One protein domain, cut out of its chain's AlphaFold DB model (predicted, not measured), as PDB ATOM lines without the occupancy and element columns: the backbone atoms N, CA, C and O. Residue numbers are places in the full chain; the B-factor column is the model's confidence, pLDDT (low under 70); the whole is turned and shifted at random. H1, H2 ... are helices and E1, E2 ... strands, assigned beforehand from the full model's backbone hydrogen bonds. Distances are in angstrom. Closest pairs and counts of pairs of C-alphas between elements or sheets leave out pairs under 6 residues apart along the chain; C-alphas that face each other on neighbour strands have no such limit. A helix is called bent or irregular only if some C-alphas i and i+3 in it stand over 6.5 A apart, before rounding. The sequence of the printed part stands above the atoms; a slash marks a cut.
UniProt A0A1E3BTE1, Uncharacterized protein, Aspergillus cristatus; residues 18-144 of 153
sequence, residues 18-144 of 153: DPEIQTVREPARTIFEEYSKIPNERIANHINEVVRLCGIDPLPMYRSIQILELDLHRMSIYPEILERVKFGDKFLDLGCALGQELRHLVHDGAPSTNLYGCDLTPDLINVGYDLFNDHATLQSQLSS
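AT A GLANCE: This is residues 18 to 144 of the 153 residues of an uncharacterized protein of Aspergillus cristatus (UniProt A0A1E3BTE1). A short wall of three parallel strands, E1, E2 and E3, has H5 and H6 over one face, and H1 and H2 pack behind those helices, away from the sheet. H4 sits beside H5, and H3 lies off in a loose loop. The 127 printed residues hold six named helices and three named strands, in the order H1 H2 H3 H4 E1 H5 E2 H6 E3, mostly helix. The whole is compact, with a radius of gyration of the C-alphas of 14.1 A, and spans 42 by 29 by 28 A.

IN THESE COORDINATES: Find C-alpha 91 at (346.158, 353.119, 475.132), where E1, residues 91 to 94, begins; E2 is residues 115 to 118, and E3, residues 141 to 143, ends at C-alpha 143 at (349.649, 358.699, 487.237). H5 is 100 to 107, H6 122 to 132, 15.9 A long, and H4 78 to 86. H1, 28 to 35, begins at (328.614, 362.334, 479.749); H2 is 40 to 53, 20.7 A, and H3 60 to 63. H2 is irregular: C-alphas 41 and 44 are 7.2 A apart.

HOW THE PARTS SIT: Look at N 93 and O 116, 2.9 A apart, for E1 and E2, and at N 117 and O 141, 2.9 A, for E2 and E3. E1, H5, E2 and E2, H6, E3 are strand-helix-strand units, parallel neighbours joined through a helix, with right-handed crossovers. H5 has a height of 10.0 A over the sheet. H4 only grazes the sheet, with residues 81 to 85. H1 touches H5 at a steep tilt of 43 degrees, closest at C-alphas 35 and 107, 5.8 A. Residues 46 to 50 of H2 touch H6, closest at C-alphas 50 and 131, 6.3 A. Every O i to N i+4 pair is within hydrogen-bond range in H1, H4, H5 and H6, and 8 of 10 in H2; H3 is too short for one.

THE WHOLE: The C-alphas of Pro 19 and Phe 87 are farthest apart, 42.6 A. The printed part has no cut, and the link from H3 to H4 is long. Residues 18 to 19 and 54 to 68 have pLDDT under 70.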
ATOM      1  N   ASP A  18     326.669 379.273 484.302       62.12
ATOM      2  CA  ASP A  18     325.865 379.047 485.498       62.12
ATOM      3  C   ASP A  18     326.756 378.510 486.629       62.12
ATOM      4  O   ASP A  18     327.623 377.661 486.398       62.12
ATOM      5  N   PRO A  19     326.575 378.992 487.869       64.12
ATOM      6  CA  PRO A  19     327.437 378.621 488.984       64.12
ATOM      7  C   PRO A  19     327.253 377.174 489.449       64.12
ATOM      8  O   PRO A  19     328.126 376.661 490.146       64.12
ATOM      9  N   GLU A  20     326.141 376.544 489.075       73.12
ATOM     10  CA  GLU A  20     325.812 375.160 489.390       73.12
ATOM     11  C   GLU A  20     325.330 374.438 488.136       73.12
ATOM     12  O   GLU A  20     324.525 374.960 487.361       73.12
ATOM     13  N   ILE A  21     325.785 373.200 487.968       79.38
ATOM     14  CA  ILE A  21     325.323 372.322 486.902       79.38
ATOM     15  C   ILE A  21     323.885 371.922 487.218       79.38
ATOM     16  O   ILE A  21     323.622 371.312 488.250       79.38
ATOM     17  N   GLN A  22     322.958 372.258 486.323       81.50
ATOM     18  CA  GLN A  22     321.546 371.871 486.437       81.50
ATOM     19  C   GLN A  22     321.228 370.618 485.618       81.50
ATOM     20  O   GLN A  22     320.373 369.820 485.986       81.50
ATOM     21  N   THR A  23     321.915 370.438 484.487       82.31
ATOM     22  CA  THR A  23     321.696 369.316 483.569       82.31
ATOM     23  C   THR A  23     323.021 368.847 482.984       82.31
ATOM     24  O   THR A  23     323.909 369.657 482.718       82.31
ATOM     25  N   VAL A  24     323.137 367.540 482.765       85.12
ATOM     26  CA  VAL A  24     324.282 366.919 482.093       85.12
ATOM     27  C   VAL A  24     323.824 366.403 480.741       85.12
ATOM     28  O   VAL A  24     322.823 365.691 480.647       85.12
ATOM     29  N   ARG A  25     324.533 366.805 479.685       86.44
ATOM     30  CA  ARG A  25     324.230 366.418 478.304       86.44
ATOM     31  C   ARG A  25     324.919 365.105 477.938       86.44
ATOM     32  O   ARG A  25     325.829 364.647 478.629       86.44
ATOM     33  N   GLU A  26     324.475 364.513 476.836       88.56
ATOM     34  CA  GLU A  26     325.187 363.389 476.232       88.56
ATOM     35  C   GLU A  26     326.553 363.812 475.683       88.56
ATOM     36  O   GLU A  26     326.683 364.948 475.213       88.56
ATOM     37  N   PRO A  27     327.553 362.911 475.716       89.19
ATOM     38  CA  PRO A  27     327.474 361.514 476.186       89.19
ATOM     39  C   PRO A  27     327.745 361.350 477.683       89.19
ATOM     40  O   PRO A  27     327.562 360.269 478.236       89.19
ATOM     41  N   ALA A  28     328.191 362.412 478.358       89.56
ATOM     42  CA  ALA A  28     328.614 362.334 479.749       89.56
ATOM     43  C   ALA A  28     327.499 361.820 480.670       89.56
ATOM     44  O   ALA A  28     327.767 361.042 481.581       89.56
ATOM     45  N   ARG A  29     326.240 362.191 480.394       92.25
ATOM     46  CA  ARG A  29     325.061 361.687 481.117       92.25
ATOM     47  C   ARG A  29     325.029 360.158 481.148       92.25
ATOM     48  O   ARG A  29     324.882 359.593 482.229       92.25
ATOM     49  N   THR A  30     325.210 359.515 479.994       93.06
ATOM     50  CA  THR A  30     325.242 358.052 479.865       93.06
ATOM     51  C   THR A  30     326.406 357.449 480.646       93.06
ATOM     52  O   THR A  30     326.214 356.478 481.365       93.06
ATOM     53  N   ILE A  31     327.595 358.057 480.616       94.69
ATOM     54  CA  ILE A  31     328.740 357.564 481.399       94.69
ATOM     55  C   ILE A  31     328.467 357.642 482.910       94.69
ATOM     56  O   ILE A  31     328.717 356.692 483.653       94.69
ATOM     57  N   PHE A  32     327.900 358.737 483.407       94.75
ATOM     58  CA  PHE A  32     327.545 358.814 484.826       94.75
ATOM     59  C   PHE A  32     326.460 357.805 485.217       94.75
ATOM     60  O   PHE A  32     326.558 357.161 486.263       94.75
ATOM     61  N   GLU A  33     325.455 357.625 484.368       95.62
ATOM     62  CA  GLU A  33     324.342 356.720 484.636       95.62
ATOM     63  C   GLU A  33     324.747 355.243 484.540       95.62
ATOM     64  O   GLU A  33     324.560 354.468 485.481       95.62
ATOM     65  N   GLU A  34     325.355 354.848 483.425       96.12
ATOM     66  CA  GLU A  34     325.637 353.454 483.102       96.12
ATOM     67  C   GLU A  34     326.983 352.979 483.641       96.12
ATOM     68  O   GLU A  34     327.053 351.874 484.178       96.12
ATOM     69  N   TYR A  35     328.047 353.781 483.546       96.25
ATOM     70  CA  TYR A  35     329.362 353.397 484.067       96.25
ATOM     71  C   TYR A  35     329.449 353.631 485.580       96.25
ATOM     72  O   TYR A  35     329.712 352.692 486.332       96.25
ATOM     73  N   SER A  36     329.139 354.850 486.034       95.88
ATOM     74  CA  SER A  36     329.315 355.250 487.446       95.88
ATOM     75  C   SER A  36     328.165 354.799 488.357       95.88
ATOM     76  O   SER A  36     328.256 354.905 489.581       95.88
ATOM     77  N   LYS A  37     327.074 354.283 487.770       96.56
ATOM     78  CA  LYS A  37     325.857 353.825 488.465       96.56
ATOM     79  C   LYS A  37     325.164 354.929 489.271       96.56
ATOM     80  O   LYS A  37     324.578 354.660 490.322       96.56
ATOM     81  N   ILE A  38     325.210 356.167 488.778       96.12
ATOM     82  CA  ILE A  38     324.582 357.327 489.417       96.12
ATOM     83  C   ILE A  38     323.228 357.593 488.742       96.12
ATOM     84  O   ILE A  38     323.207 357.902 487.552       96.12
ATOM     85  N   PRO A  39     322.091 357.525 489.465       95.88
ATOM     86  CA  PRO A  39     320.776 357.804 488.885       95.88
ATOM     87  C   PRO A  39     320.720 359.182 488.228       95.88
ATOM     88  O   PRO A  39     321.251 360.144 488.791       95.88
ATOM     89  N   ASN A  40     320.055 359.288 487.074       93.69
ATOM     90  CA  ASN A  40     320.036 360.500 486.256       93.69
ATOM     91  C   ASN A  40     319.709 361.778 487.046       93.69
ATOM     92  O   ASN A  40     320.405 362.788 486.931       93.69
ATOM     93  N   GLU A  41     318.698 361.703 487.909       94.69
ATOM     94  CA  GLU A  41     318.219 362.800 488.747       94.69
ATOM     95  C   GLU A  41     319.223 363.252 489.820       94.69
ATOM     96  O   GLU A  41     319.077 364.329 490.397       94.69
ATOM     97  N   ARG A  42     320.250 362.439 490.100       94.50
ATOM     98  CA  ARG A  42     321.307 362.735 491.074       94.50
ATOM     99  C   ARG A  42     322.613 363.194 490.440       94.50
ATOM    100  O   ARG A  42     323.425 363.766 491.159       94.50
ATOM    101  N   ILE A  43     322.809 362.999 489.132       92.94
ATOM    102  CA  ILE A  43     324.085 363.288 488.454       92.94
ATOM    103  C   ILE A  43     324.511 364.744 488.670       92.94
ATOM    104  O   ILE A  43     325.620 365.002 489.123       92.94
ATOM    105  N   ALA A  44     323.629 365.706 488.387       89.62
ATOM    106  CA  ALA A  44     323.957 367.128 488.510       89.62
ATOM    107  C   ALA A  44     324.367 367.505 489.948       89.62
ATOM    108  O   ALA A  44     325.384 368.168 490.160       89.62
ATOM    109  N   ASN A  45     323.616 367.019 490.942       91.56
ATOM    110  CA  ASN A  45     323.911 367.251 492.356       91.56
ATOM    111  C   ASN A  45     325.242 366.623 492.781       91.56
ATOM    112  O   ASN A  45     326.015 367.286 493.470       91.56
ATOM    113  N   HIS A  46     325.518 365.394 492.334       91.62
ATOM    114  CA  HIS A  46     326.777 364.691 492.586       91.62
ATOM    115  C   HIS A  46     327.975 365.480 492.055       91.62
ATOM    116  O   HIS A  46     328.908 365.757 492.804       91.62
ATOM    117  N   ILE A  47     327.922 365.931 490.796       88.06
ATOM    118  CA  ILE A  47     329.018 366.711 490.203       88.06
ATOM    119  C   ILE A  47     329.234 368.010 490.986       88.06
ATOM    120  O   ILE A  47     330.367 368.344 491.328       88.06
ATOM    121  N   ASN A  48     328.158 368.733 491.313       85.25
ATOM    122  CA  ASN A  48     328.262 369.969 492.089       85.25
ATOM    123  C   ASN A  48     328.859 369.731 493.488       85.25
ATOM    124  O   ASN A  48     329.601 370.573 493.988       85.25
ATOM    125  N   GLU A  49     328.536 368.612 494.143       87.44
ATOM    126  CA  GLU A  49     329.101 368.246 495.444       87.44
ATOM    127  C   GLU A  49     330.597 367.950 495.354       87.44
ATOM    128  O   GLU A  49     331.368 368.560 496.094       87.44
ATOM    129  N   VAL A  50     331.013 367.107 494.406       85.31
ATOM    130  CA  VAL A  50     332.430 366.785 494.179       85.31
ATOM    131  C   VAL A  50     333.229 368.055 493.880       85.31
ATOM    132  O   VAL A  50     334.226 368.328 494.543       85.31
ATOM    133  N   VAL A  51     332.745 368.910 492.971       78.25
ATOM    134  CA  VAL A  51     333.408 370.184 492.636       78.25
ATOM    135  C   VAL A  51     333.564 371.087 493.866       78.25
ATOM    136  O   VAL A  51     334.619 371.694 494.048       78.25
ATOM    137  N   ARG A  52     332.545 371.166 494.735       77.50
ATOM    138  CA  ARG A  52     332.615 371.952 495.980       77.50
ATOM    139  C   ARG A  52     333.625 371.384 496.975       77.50
ATOM    140  O   ARG A  52     334.363 372.157 497.581       77.50
ATOM    141  N   LEU A  53     333.641 370.066 497.168       75.00
ATOM    142  CA  LEU A  53     334.501 369.405 498.155       75.00
ATOM    143  C   LEU A  53     335.977 369.463 497.774       75.00
ATOM    144  O   LEU A  53     336.829 369.640 498.643       75.00
ATOM    145  N   CYS A  54     336.282 369.367 496.484       68.06
ATOM    146  CA  CYS A  54     337.657 369.362 496.005       68.06
ATOM    147  C   CYS A  54     338.316 370.748 496.030       68.06
ATOM    148  O   CYS A  54     339.493 370.857 495.701       68.06
ATOM    149  N   GLY A  55     337.584 371.809 496.402       62.09
ATOM    150  CA  GLY A  55     338.144 373.157 496.496       62.09
ATOM    151  C   GLY A  55     338.758 373.637 495.181       62.09
ATOM    152  O   GLY A  55     339.651 374.484 495.200       62.09
ATOM    153  N   ILE A  56     338.295 373.085 494.051       58.53
ATOM    154  CA  ILE A  56     338.618 373.572 492.715       58.53
ATOM    155  C   ILE A  56     337.915 374.923 492.613       58.53
ATOM    156  O   ILE A  56     336.772 375.032 492.165       58.53
ATOM    157  N   ASP A  57     338.579 375.953 493.134       49.09
ATOM    158  CA  ASP A  57     338.162 377.337 492.988       49.09
ATOM    159  C   ASP A  57     337.924 377.581 491.490       49.09
ATOM    160  O   ASP A  57     338.628 376.986 490.662       49.09
ATOM    161  N   PRO A  58     336.927 378.390 491.099       48.91
ATOM    162  CA  PRO A  58     336.431 378.455 489.735       48.91
ATOM    163  C   PRO A  58     337.396 379.230 488.844       48.91
ATOM    164  O   PRO A  58     337.105 380.315 488.343       48.91
ATOM    165  N   LEU A  59     338.568 378.657 488.619       43.69
ATOM    166  CA  LEU A  59     339.392 379.000 487.496       43.69
ATOM    167  C   LEU A  59     338.547 378.710 486.237       43.69
ATOM    168  O   LEU A  59     337.984 377.616 486.122       43.69
ATOM    169  N   PRO A  60     338.427 379.679 485.308       46.81
ATOM    170  CA  PRO A  60     337.611 379.608 484.091       46.81
ATOM    171  C   PRO A  60     337.628 378.250 483.386       46.81
ATOM    172  O   PRO A  60     336.596 377.777 482.918       46.81
ATOM    173  N   MET A  61     338.810 377.629 483.342       48.28
ATOM    174  CA  MET A  61     339.083 376.365 482.668       48.28
ATOM    175  C   MET A  61     338.377 375.161 483.313       48.28
ATOM    176  O   MET A  61     338.003 374.236 482.607       48.28
ATOM    177  N   TYR A  62     338.156 375.171 484.631       52.03
ATOM    178  CA  TYR A  62     337.560 374.039 485.355       52.03
ATOM    179  C   TYR A  62     336.051 374.190 485.563       52.03
ATOM    180  O   TYR A  62     335.343 373.194 485.683       52.03
ATOM    181  N   ARG A  63     335.536 375.430 485.573       52.25
ATOM    182  CA  ARG A  63     334.092 375.692 485.713       52.25
ATOM    183  C   ARG A  63     333.308 375.581 484.409       52.25
ATOM    184  O   ARG A  63     332.080 375.588 484.438       52.25
ATOM    185  N   SER A  64     334.004 375.483 483.281       46.31
ATOM    186  CA  SER A  64     333.392 375.362 481.970       46.31
ATOM    187  C   SER A  64     333.671 373.991 481.358       46.31
ATOM    188  O   SER A  64     334.695 373.766 480.737       46.31
ATOM    189  N   ILE A  65     332.697 373.090 481.497       50.75
ATOM    190  CA  ILE A  65     332.238 372.210 480.409       50.75
ATOM    191  C   ILE A  65     333.183 371.050 479.987       50.75
ATOM    192  O   ILE A  65     332.669 370.009 479.588       50.75
ATOM    193  N   GLN A  66     334.504 371.106 480.196       53.62
ATOM    194  CA  GLN A  66     335.446 370.063 479.745       53.62
ATOM    195  C   GLN A  66     335.387 368.751 480.542       53.62
ATOM    196  O   GLN A  66     335.731 367.699 480.019       53.62
ATOM    197  N   ILE A  67     334.879 368.775 481.781       56.69
ATOM    198  CA  ILE A  67     334.592 367.547 482.553       56.69
ATOM    199  C   ILE A  67     333.598 366.642 481.799       56.69
ATOM    200  O   ILE A  67     333.593 365.425 481.978       56.69
ATOM    201  N   LEU A  68     332.742 367.246 480.968       62.59
ATOM    202  CA  LEU A  68     331.625 366.601 480.281       62.59
ATOM    203  C   LEU A  68     331.803 366.556 478.757       62.59
ATOM    204  O   LEU A  68     330.991 365.932 478.072       62.59
ATOM    205  N   GLU A  69     332.830 367.215 478.221       70.12
ATOM    206  CA  GLU A  69     333.202 367.102 476.814       70.12
ATOM    207  C   GLU A  69     334.050 365.846 476.642       70.12
ATOM    208  O   GLU A  69     335.217 365.782 477.014       70.12
ATOM    209  N   LEU A  70     333.392 364.813 476.125       78.38
ATOM    210  CA  LEU A  70     334.021 363.592 475.650       78.38
ATOM    211  C   LEU A  70     334.189 363.771 474.143       78.38
ATOM    212  O   LEU A  70     333.205 363.726 473.407       78.38
ATOM    213  N   ASP A  71     335.402 363.998 473.669       83.56
ATOM    214  CA  ASP A  71     335.692 364.250 472.259       83.56
ATOM    215  C   ASP A  71     336.247 363.016 471.553       83.56
ATOM    216  O   ASP A  71     335.963 362.824 470.366       83.56
ATOM    217  N   LEU A  72     336.964 362.139 472.267       89.69
ATOM    218  CA  LEU A  72     337.624 360.977 471.668       89.69
ATOM    219  C   LEU A  72     336.622 360.089 470.922       89.69
ATOM    220  O   LEU A  72     336.853 359.736 469.767       89.69
ATOM    221  N   HIS A  73     335.468 359.808 471.534       90.44
ATOM    222  CA  HIS A  73     334.422 358.973 470.933       90.44
ATOM    223  C   HIS A  73     333.810 359.555 469.641       90.44
ATOM    224  O   HIS A  73     333.195 358.830 468.858       90.44
ATOM    225  N   ARG A  74     333.964 360.866 469.400       91.44
ATOM    226  CA  ARG A  74     333.452 361.565 468.204       91.44
ATOM    227  C   ARG A  74     334.435 361.499 467.041       91.44
ATOM    228  O   ARG A  74     334.075 361.842 465.913       91.44
ATOM    229  N   MET A  75     335.678 361.103 467.301       94.12
ATOM    230  CA  MET A  75     336.715 361.013 466.284       94.12
ATOM    231  C   MET A  75     336.462 359.813 465.369       94.12
ATOM    232  O   MET A  75     336.133 358.720 465.823       94.12
ATOM    233  N   SER A  76     336.698 359.974 464.065       97.06
ATOM    234  CA  SER A  76     336.514 358.895 463.080       97.06
ATOM    235  C   SER A  76     337.398 357.668 463.333       97.06
ATOM    236  O   SER A  76     337.050 356.570 462.910       97.06
ATOM    237  N   ILE A  77     338.526 357.849 464.028       96.75
ATOM    238  CA  ILE A  77     339.479 356.792 464.391       96.75
ATOM    239  C   ILE A  77     339.060 356.002 465.643       96.75
ATOM    240  O   ILE A  77     339.627 354.950 465.927       96.75
ATOM    241  N   TYR A  78     338.063 356.477 466.397       97.00
ATOM    242  CA  TYR A  78     337.668 355.868 467.667       97.00
ATOM    243  C   TYR A  78     337.317 354.375 467.580       97.00
ATOM    244  O   TYR A  78     337.820 353.620 468.416       97.00
ATOM    245  N   PRO A  79     336.546 353.894 466.578       97.94
ATOM    246  CA  PRO A  79     336.235 352.469 466.477       97.94
ATOM    247  C   PRO A  79     337.487 351.591 466.353       97.94
ATOM    248  O   PRO A  79     337.549 350.530 466.968       97.94
ATOM    249  N   GLU A  80     338.501 352.056 465.616       98.31
ATOM    250  CA  GLU A  80     339.779 351.351 465.460       98.31
ATOM    251  C   GLU A  80     340.572 351.332 466.773       98.31
ATOM    252  O   GLU A  80     341.123 350.296 467.146       98.31
ATOM    253  N   ILE A  81     340.600 352.454 467.504       98.12
ATOM    254  CA  ILE A  81     341.229 352.530 468.832       98.12
ATOM    255  C   ILE A  81     340.566 351.529 469.783       98.12
ATOM    256  O   ILE A  81     341.253 350.711 470.394       98.12
ATOM    257  N   LEU A  82     339.234 351.567 469.883       98.44
ATOM    258  CA  LEU A  82     338.468 350.694 470.767       98.44
ATOM    259  C   LEU A  82     338.696 349.214 470.433       98.44
ATOM    260  O   LEU A  82     338.899 348.403 471.338       98.44
ATOM    261  N   GLU A  83     338.680 348.857 469.147       98.50
ATOM    262  CA  GLU A  83     338.930 347.491 468.691       98.50
ATOM    263  C   GLU A  83     340.333 347.018 469.088       98.50
ATOM    264  O   GLU A  83     340.476 345.981 469.738       98.50
ATOM    265  N   ARG A  84     341.370 347.806 468.793       98.56
ATOM    266  CA  ARG A  84     342.756 347.471 469.153       98.56
ATOM    267  C   ARG A  84     342.935 347.245 470.647       98.56
ATOM    268  O   ARG A  84     343.518 346.241 471.057       98.56
ATOM    269  N   VAL A  85     342.379 348.133 471.469       98.44
ATOM    270  CA  VAL A  85     342.468 348.014 472.930       98.44
ATOM    271  C   VAL A  85     341.747 346.762 473.434       98.44
ATOM    272  O   VAL A  85     342.256 346.076 474.325       98.44
ATOM    273  N   LYS A  86     340.597 346.407 472.843       98.12
ATOM    274  CA  LYS A  86     339.892 345.146 473.134       98.12
ATOM    275  C   LYS A  86     340.723 343.911 472.777       98.12
ATOM    276  O   LYS A  86     340.639 342.913 473.489       98.12
ATOM    277  N   PHE A  87     341.547 343.984 471.732       98.06
ATOM    278  CA  PHE A  87     342.437 342.897 471.304       98.06
ATOM    279  C   PHE A  87     343.811 342.877 471.993       98.06
ATOM    280  O   PHE A  87     344.620 341.998 471.701       98.06
ATOM    281  N   GLY A  88     344.049 343.765 472.963       97.75
ATOM    282  CA  GLY A  88     345.217 343.704 473.847       97.75
ATOM    283  C   GLY A  88     346.212 344.850 473.694       97.75
ATOM    284  O   GLY A  88     347.139 344.933 474.505       97.75
ATOM    285  N   ASP A  89     346.019 345.744 472.722       98.56
ATOM    286  CA  ASP A  89     346.860 346.934 472.594       98.56
ATOM    287  C   ASP A  89     346.674 347.864 473.798       98.56
ATOM    288  O   ASP A  89     345.631 347.883 474.458       98.56
ATOM    289  N   LYS A  90     347.711 348.649 474.093       98.50
ATOM    290  CA  LYS A  90     347.697 349.621 475.189       98.50
ATOM    291  C   LYS A  90     347.350 351.010 474.670       98.50
ATOM    292  O   LYS A  90     347.857 351.424 473.630       98.50
ATOM    293  N   PHE A  91     346.532 351.736 475.426       98.25
ATOM    294  CA  PHE A  91     346.158 353.119 475.132       98.25
ATOM    295  C   PHE A  91     346.665 354.053 476.228       98.25
ATOM    296  O   PHE A  91     346.517 353.748 477.411       98.25
ATOM    297  N   LEU A  92     347.249 355.183 475.827       97.19
ATOM    298  CA  LEU A  92     347.763 356.210 476.726       97.19
ATOM    299  C   LEU A  92     347.082 357.546 476.434       97.19
ATOM    300  O   LEU A  92     347.207 358.070 475.328       97.19
ATOM    301  N   ASP A  93     346.433 358.099 477.451       95.00
ATOM    302  CA  ASP A  93     345.875 359.447 477.453       95.00
ATOM    303  C   ASP A  93     346.848 360.426 478.135       95.00
ATOM    304  O   ASP A  93     347.179 360.272 479.316       95.00
ATOM    305  N   LEU A  94     347.358 361.398 477.371       93.44
ATOM    306  CA  LEU A  94     348.313 362.409 477.833       93.44
ATOM    307  C   LEU A  94     347.585 363.728 478.102       93.44
ATOM    308  O   LEU A  94     347.081 364.355 477.175       93.44
ATOM    309  N   GLY A  95     347.616 364.181 479.355       89.56
ATOM    310  CA  GLY A  95     346.753 365.264 479.825       89.56
ATOM    311  C   GLY A  95     345.354 364.748 480.148       89.56
ATOM    312  O   GLY A  95     344.368 365.360 479.747       89.56
ATOM    313  N   CYS A  96     345.271 363.599 480.830       91.12
ATOM    314  CA  CYS A  96     344.005 362.896 481.028       91.12
ATOM    315  C   CYS A  96     343.038 363.613 481.980       91.12
ATOM    316  O   CYS A  96     341.896 363.178 482.106       91.12
ATOM    317  N   ALA A  97     343.468 364.666 482.685       89.62
ATOM    318  CA  ALA A  97     342.682 365.394 483.677       89.62
ATOM    319  C   ALA A  97     341.966 364.452 484.666       89.62
ATOM    320  O   ALA A  97     342.614 363.803 485.487       89.62
ATOM    321  N   LEU A  98     340.634 364.360 484.581       90.38
ATOM    322  CA  LEU A  98     339.800 363.521 485.447       90.38
ATOM    323  C   LEU A  98     339.718 362.064 484.966       90.38
ATOM    324  O   LEU A  98     339.128 361.229 485.645       90.38
ATOM    325  N   GLY A  99     340.285 361.740 483.804       92.12
ATOM    326  CA  GLY A  99     340.285 360.418 483.178       92.12
ATOM    327  C   GLY A  99     338.948 360.046 482.537       92.12
ATOM    328  O   GLY A  99     338.591 358.867 482.521       92.12
ATOM    329  N   GLN A 100     338.172 361.028 482.069       92.12
ATOM    330  CA  GLN A 100     336.831 360.797 481.527       92.12
ATOM    331  C   GLN A 100     336.837 359.990 480.215       92.12
ATOM    332  O   GLN A 100     335.999 359.106 480.043       92.12
ATOM    333  N   GLU A 101     337.820 360.203 479.333       92.81
ATOM    334  CA  GLU A 101     337.920 359.472 478.058       92.81
ATOM    335  C   GLU A 101     338.247 357.993 478.266       92.81
ATOM    336  O   GLU A 101     337.685 357.110 477.617       92.81
ATOM    337  N   LEU A 102     339.105 357.697 479.244       96.06
ATOM    338  CA  LEU A 102     339.423 356.321 479.618       96.06
ATOM    339  C   LEU A 102     338.179 355.587 480.128       96.06
ATOM    340  O   LEU A 102     337.968 354.426 479.789       96.06
ATOM    341  N   ARG A 103     337.324 356.256 480.903       96.19
ATOM    342  CA  ARG A 103     336.081 355.664 481.418       96.19
ATOM    343  C   ARG A 103     335.037 355.463 480.329       96.19
ATOM    344  O   ARG A 103     334.318 354.469 480.375       96.19
ATOM    345  N   HIS A 104     335.014 356.329 479.319       95.75
ATOM    346  CA  HIS A 104     334.221 356.110 478.111       95.75
ATOM    347  C   HIS A 104     334.690 354.860 477.351       95.75
ATOM    348  O   HIS A 104     333.880 353.993 477.037       95.75
ATOM    349  N   LEU A 105     336.001 354.690 477.153       97.25
ATOM    350  CA  LEU A 105     336.545 353.465 476.554       97.25
ATOM    351  C   LEU A 105     336.138 352.216 477.349       97.25
ATOM    352  O   LEU A 105     335.743 351.213 476.753       97.25
ATOM    353  N   VAL A 106     336.206 352.263 478.687       97.88
ATOM    354  CA  VAL A 106     335.773 351.139 479.539       97.88
ATOM    355  C   VAL A 106     334.282 350.865 479.385       97.88
ATOM    356  O   VAL A 106     333.897 349.705 479.236       97.88
ATOM    357  N   HIS A 107     333.454 351.910 479.401       97.38
ATOM    358  CA  HIS A 107     332.019 351.806 479.158       97.38
ATOM    359  C   HIS A 107     331.722 351.095 477.829       97.38
ATOM    360  O   HIS A 107     330.907 350.175 477.785       97.38
ATOM    361  N   ASP A 108     332.474 351.421 476.778       97.12
ATOM    362  CA  ASP A 108     332.327 350.809 475.455       97.12
ATOM    363  C   ASP A 108     332.977 349.414 475.342       97.12
ATOM    364  O   ASP A 108     332.971 348.782 474.277       97.12
ATOM    365  N   GLY A 109     333.517 348.890 476.444       97.56
ATOM    366  CA  GLY A 109     334.000 347.519 476.591       97.56
ATOM    367  C   GLY A 109     335.512 347.345 476.456       97.56
ATOM    368  O   GLY A 109     335.964 346.213 476.275       97.56
ATOM    369  N   ALA A 110     336.304 348.417 476.501       98.19
ATOM    370  CA  ALA A 110     337.756 348.306 476.607       98.19
ATOM    371  C   ALA A 110     338.159 347.744 477.988       98.19
ATOM    372  O   ALA A 110     337.668 348.220 479.015       98.19
ATOM    373  N   PRO A 111     339.087 346.774 478.065       98.25
ATOM    374  CA  PRO A 111     339.632 346.333 479.345       98.25
ATOM    375  C   PRO A 111     340.400 347.474 480.022       98.25
ATOM    376  O   PRO A 111     341.387 347.964 479.474       98.25
ATOM    377  N   SER A 112     340.001 347.877 481.231       97.88
ATOM    378  CA  SER A 112     340.661 348.976 481.959       97.88
ATOM    379  C   SER A 112     342.144 348.706 482.243       97.88
ATOM    380  O   SER A 112     342.953 349.624 482.241       97.88
ATOM    381  N   THR A 113     342.556 347.442 482.352       98.31
ATOM    382  CA  THR A 113     343.969 347.033 482.481       98.31
ATOM    383  C   THR A 113     344.838 347.340 481.248       98.31
ATOM    384  O   THR A 113     346.066 347.200 481.293       98.31
ATOM    385  N   ASN A 114     344.228 347.736 480.127       98.50
ATOM    386  CA  ASN A 114     344.922 348.181 478.919       98.50
ATOM    387  C   ASN A 114     345.021 349.709 478.803       98.50
ATOM    388  O   ASN A 114     345.630 350.205 477.854       98.50
ATOM    389  N   LEU A 115     344.448 350.446 479.753       98.50
ATOM    390  CA  LEU A 115     344.322 351.893 479.704       98.50
ATOM    391  C   LEU A 115     345.273 352.571 480.693       98.50
ATOM    392  O   LEU A 115     345.387 352.179 481.858       98.50
ATOM    393  N   TYR A 116     345.926 353.622 480.216       98.19
ATOM    394  CA  TYR A 116     346.885 354.420 480.966       98.19
ATOM    395  C   TYR A 116     346.524 355.894 480.817       98.19
ATOM    396  O   TYR A 116     346.173 356.344 479.728       98.19
ATOM    397  N   GLY A 117     346.630 356.643 481.910       96.25
ATOM    398  CA  GLY A 117     346.402 358.081 481.935       96.25
ATOM    399  C   GLY A 117     347.538 358.795 482.648       96.25
ATOM    400  O   GLY A 117     348.097 358.288 483.627       96.25
ATOM    401  N   CYS A 118     347.894 359.967 482.139       94.25
ATOM    402  CA  CYS A 118     348.912 360.812 482.735       94.25
ATOM    403  C   CYS A 118     348.450 362.268 482.778       94.25
ATOM    404  O   CYS A 118     348.061 362.810 481.744       94.25
ATOM    405  N   ASP A 119     348.544 362.913 483.940       90.94
ATOM    406  CA  ASP A 119     348.305 364.354 484.079       90.94
ATOM    407  C   ASP A 119     349.293 365.003 485.058       90.94
ATOM    408  O   ASP A 119     349.744 364.391 486.025       90.94
ATOM    409  N   LEU A 120     349.639 366.269 484.829       88.75
ATOM    410  CA  LEU A 120     350.526 367.030 485.712       88.75
ATOM    411  C   LEU A 120     349.891 367.354 487.067       88.75
ATOM    412  O   LEU A 120     350.614 367.643 488.018       88.75
ATOM    413  N   THR A 121     348.564 367.311 487.156       84.75
ATOM    414  CA  THR A 121     347.820 367.681 488.357       84.75
ATOM    415  C   THR A 121     347.267 366.419 489.027       84.75
ATOM    416  O   THR A 121     346.189 365.955 488.653       84.75
ATOM    417  N   PRO A 122     347.960 365.837 490.026       85.56
ATOM    418  CA  PRO A 122     347.527 364.587 490.659       85.56
ATOM    419  C   PRO A 122     346.155 364.702 491.334       85.56
ATOM    420  O   PRO A 122     345.404 363.730 491.367       85.56
ATOM    421  N   ASP A 123     345.795 365.892 491.818       84.94
ATOM    422  CA  ASP A 123     344.491 366.126 492.435       84.94
ATOM    423  C   ASP A 123     343.345 365.889 491.447       84.94
ATOM    424  O   ASP A 123     342.330 365.328 491.844       84.94
ATOM    425  N   LEU A 124     343.516 366.196 490.152       84.62
ATOM    426  CA  LEU A 124     342.494 365.915 489.134       84.62
ATOM    427  C   LEU A 124     342.215 364.419 489.003       84.62
ATOM    428  O   LEU A 124     341.064 364.013 488.886       84.62
ATOM    429  N   ILE A 125     343.253 363.591 489.086       89.19
ATOM    430  CA  ILE A 125     343.101 362.138 489.027       89.19
ATOM    431  C   ILE A 125     342.272 361.654 490.225       89.19
ATOM    432  O   ILE A 125     341.330 360.882 490.045       89.19
ATOM    433  N   ASN A 126     342.572 362.155 491.429       88.94
ATOM    434  CA  ASN A 126     341.823 361.822 492.646       88.94
ATOM    435  C   ASN A 126     340.358 362.269 492.552       88.94
ATOM    436  O   ASN A 126     339.459 361.468 492.798       88.94
ATOM    437  N   VAL A 127     340.118 363.509 492.111       89.56
ATOM    438  CA  VAL A 127     338.764 364.026 491.858       89.56
ATOM    439  C   VAL A 127     338.034 363.165 490.832       89.56
ATOM    440  O   VAL A 127     336.848 362.905 490.993       89.56
ATOM    441  N   GLY A 128     338.724 362.689 489.796       91.12
ATOM    442  CA  GLY A 128     338.164 361.773 488.810       91.12
ATOM    443  C   GLY A 128     337.598 360.505 489.450       91.12
ATOM    444  O   GLY A 128     336.478 360.109 489.137       91.12
ATOM    445  N   TYR A 129     338.321 359.895 490.389       94.44
ATOM    446  CA  TYR A 129     337.822 358.706 491.081       94.44
ATOM    447  C   TYR A 129     336.570 358.974 491.933       94.44
ATOM    448  O   TYR A 129     335.643 358.161 491.936       94.44
ATOM    449  N   ASP A 130     336.508 360.121 492.616       92.38
ATOM    450  CA  ASP A 130     335.315 360.535 493.372       92.38
ATOM    451  C   ASP A 130     334.137 360.845 492.438       92.38
ATOM    452  O   ASP A 130     332.992 360.455 492.684       92.38
ATOM    453  N   LEU A 131     334.427 361.513 491.322       91.94
ATOM    454  CA  LEU A 131     333.450 361.928 490.327       91.94
ATOM    455  C   LEU A 131     332.766 360.727 489.662       91.94
ATOM    456  O   LEU A 131     331.547 360.743 489.501       91.94
ATOM    457  N   PHE A 132     333.521 359.686 489.311       94.44
ATOM    458  CA  PHE A 132     333.007 358.500 488.617       94.44
ATOM    459  C   PHE A 132     332.742 357.298 489.542       94.44
ATOM    460  O   PHE A 132     332.312 356.246 489.068       94.44
ATOM    461  N   ASN A 133     332.938 357.452 490.857       95.12
ATOM    462  CA  ASN A 133     332.648 356.443 491.881       95.12
ATOM    463  C   ASN A 133     333.302 355.071 491.602       95.12
ATOM    464  O   ASN A 133     332.668 354.018 491.710       95.12
ATOM    465  N   ASP A 134     334.579 355.078 491.213       96.94
ATOM    466  CA  ASP A 134     335.249 353.901 490.644       96.94
ATOM    467  C   ASP A 134     336.619 353.569 491.255       96.94
ATOM    468  O   ASP A 134     337.358 352.748 490.708       96.94
ATOM    469  N   HIS A 135     336.922 354.110 492.441       95.56
ATOM    470  CA  HIS A 135     338.126 353.786 493.231       95.56
ATOM    471  C   HIS A 135     338.412 352.280 493.337       95.56
ATOM    472  O   HIS A 135     339.564 351.860 493.357       95.56
ATOM    473  N   ALA A 136     337.362 351.458 493.428       96.12
ATOM    474  CA  ALA A 136     337.478 350.011 493.597       96.12
ATOM    475  C   ALA A 136     337.336 349.207 492.291       96.12
ATOM    476  O   ALA A 136     337.538 347.992 492.304       96.12
ATOM    477  N   THR A 137     336.937 349.836 491.183       96.12
ATOM    478  CA  THR A 137     336.522 349.132 489.955       96.12
ATOM    479  C   THR A 137     337.386 349.473 488.744       96.12
ATOM    480  O   THR A 137     337.565 348.619 487.868       96.12
ATOM    481  N   LEU A 138     337.962 350.677 488.683       97.62
ATOM    482  CA  LEU A 138     338.860 351.074 487.605       97.62
ATOM    483  C   LEU A 138     340.261 350.484 487.827       97.62
ATOM    484  O   LEU A 138     340.938 350.802 488.798       97.62
ATOM    485  N   GLN A 139     340.717 349.646 486.891       98.00
ATOM    486  CA  GLN A 139     342.049 349.017 486.930       98.00
ATOM    487  C   GLN A 139     343.078 349.724 486.029       98.00
ATOM    488  O   GLN A 139     344.190 349.224 485.850       98.00
ATOM    489  N   SER A 140     342.702 350.859 485.438       97.25
ATOM    490  CA  SER A 140     343.595 351.694 484.634       97.25
ATOM    491  C   SER A 140     344.711 352.279 485.491       97.25
ATOM    492  O   SER A 140     344.513 352.582 486.668       97.25
ATOM    493  N   GLN A 141     345.880 352.493 484.892       96.56
ATOM    494  CA  GLN A 141     346.996 353.139 485.583       96.56
ATOM    495  C   GLN A 141     346.959 354.641 485.318       96.56
ATOM    496  O   GLN A 141     347.368 355.097 484.251       96.56
ATOM    497  N   LEU A 142     346.451 355.398 486.291       95.19
ATOM    498  CA  LEU A 142     346.450 356.857 486.265       95.19
ATOM    499  C   LEU A 142     347.605 357.367 487.122       95.19
ATOM    500  O   LEU A 142     347.752 356.970 488.277       95.19
ATOM    501  N   SER A 143     348.454 358.213 486.550       92.56
ATOM    502  CA  SER A 143     349.649 358.699 487.237       92.56
ATOM    503  C   SER A 143     349.907 360.171 486.965       92.56
ATOM    504  O   SER A 143     349.476 360.719 485.956       92.56
ATOM    505  N   SER A 144     350.647 360.803 487.869       88.44
ATOM    506  CA  SER A 144     351.232 362.113 487.625       88.44
ATOM    507  C   SER A 144     352.747 361.973 487.500       88.44
ATOM    508  O   SER A 144     353.341 361.237 488.302       88.44
TER     509      SER A 144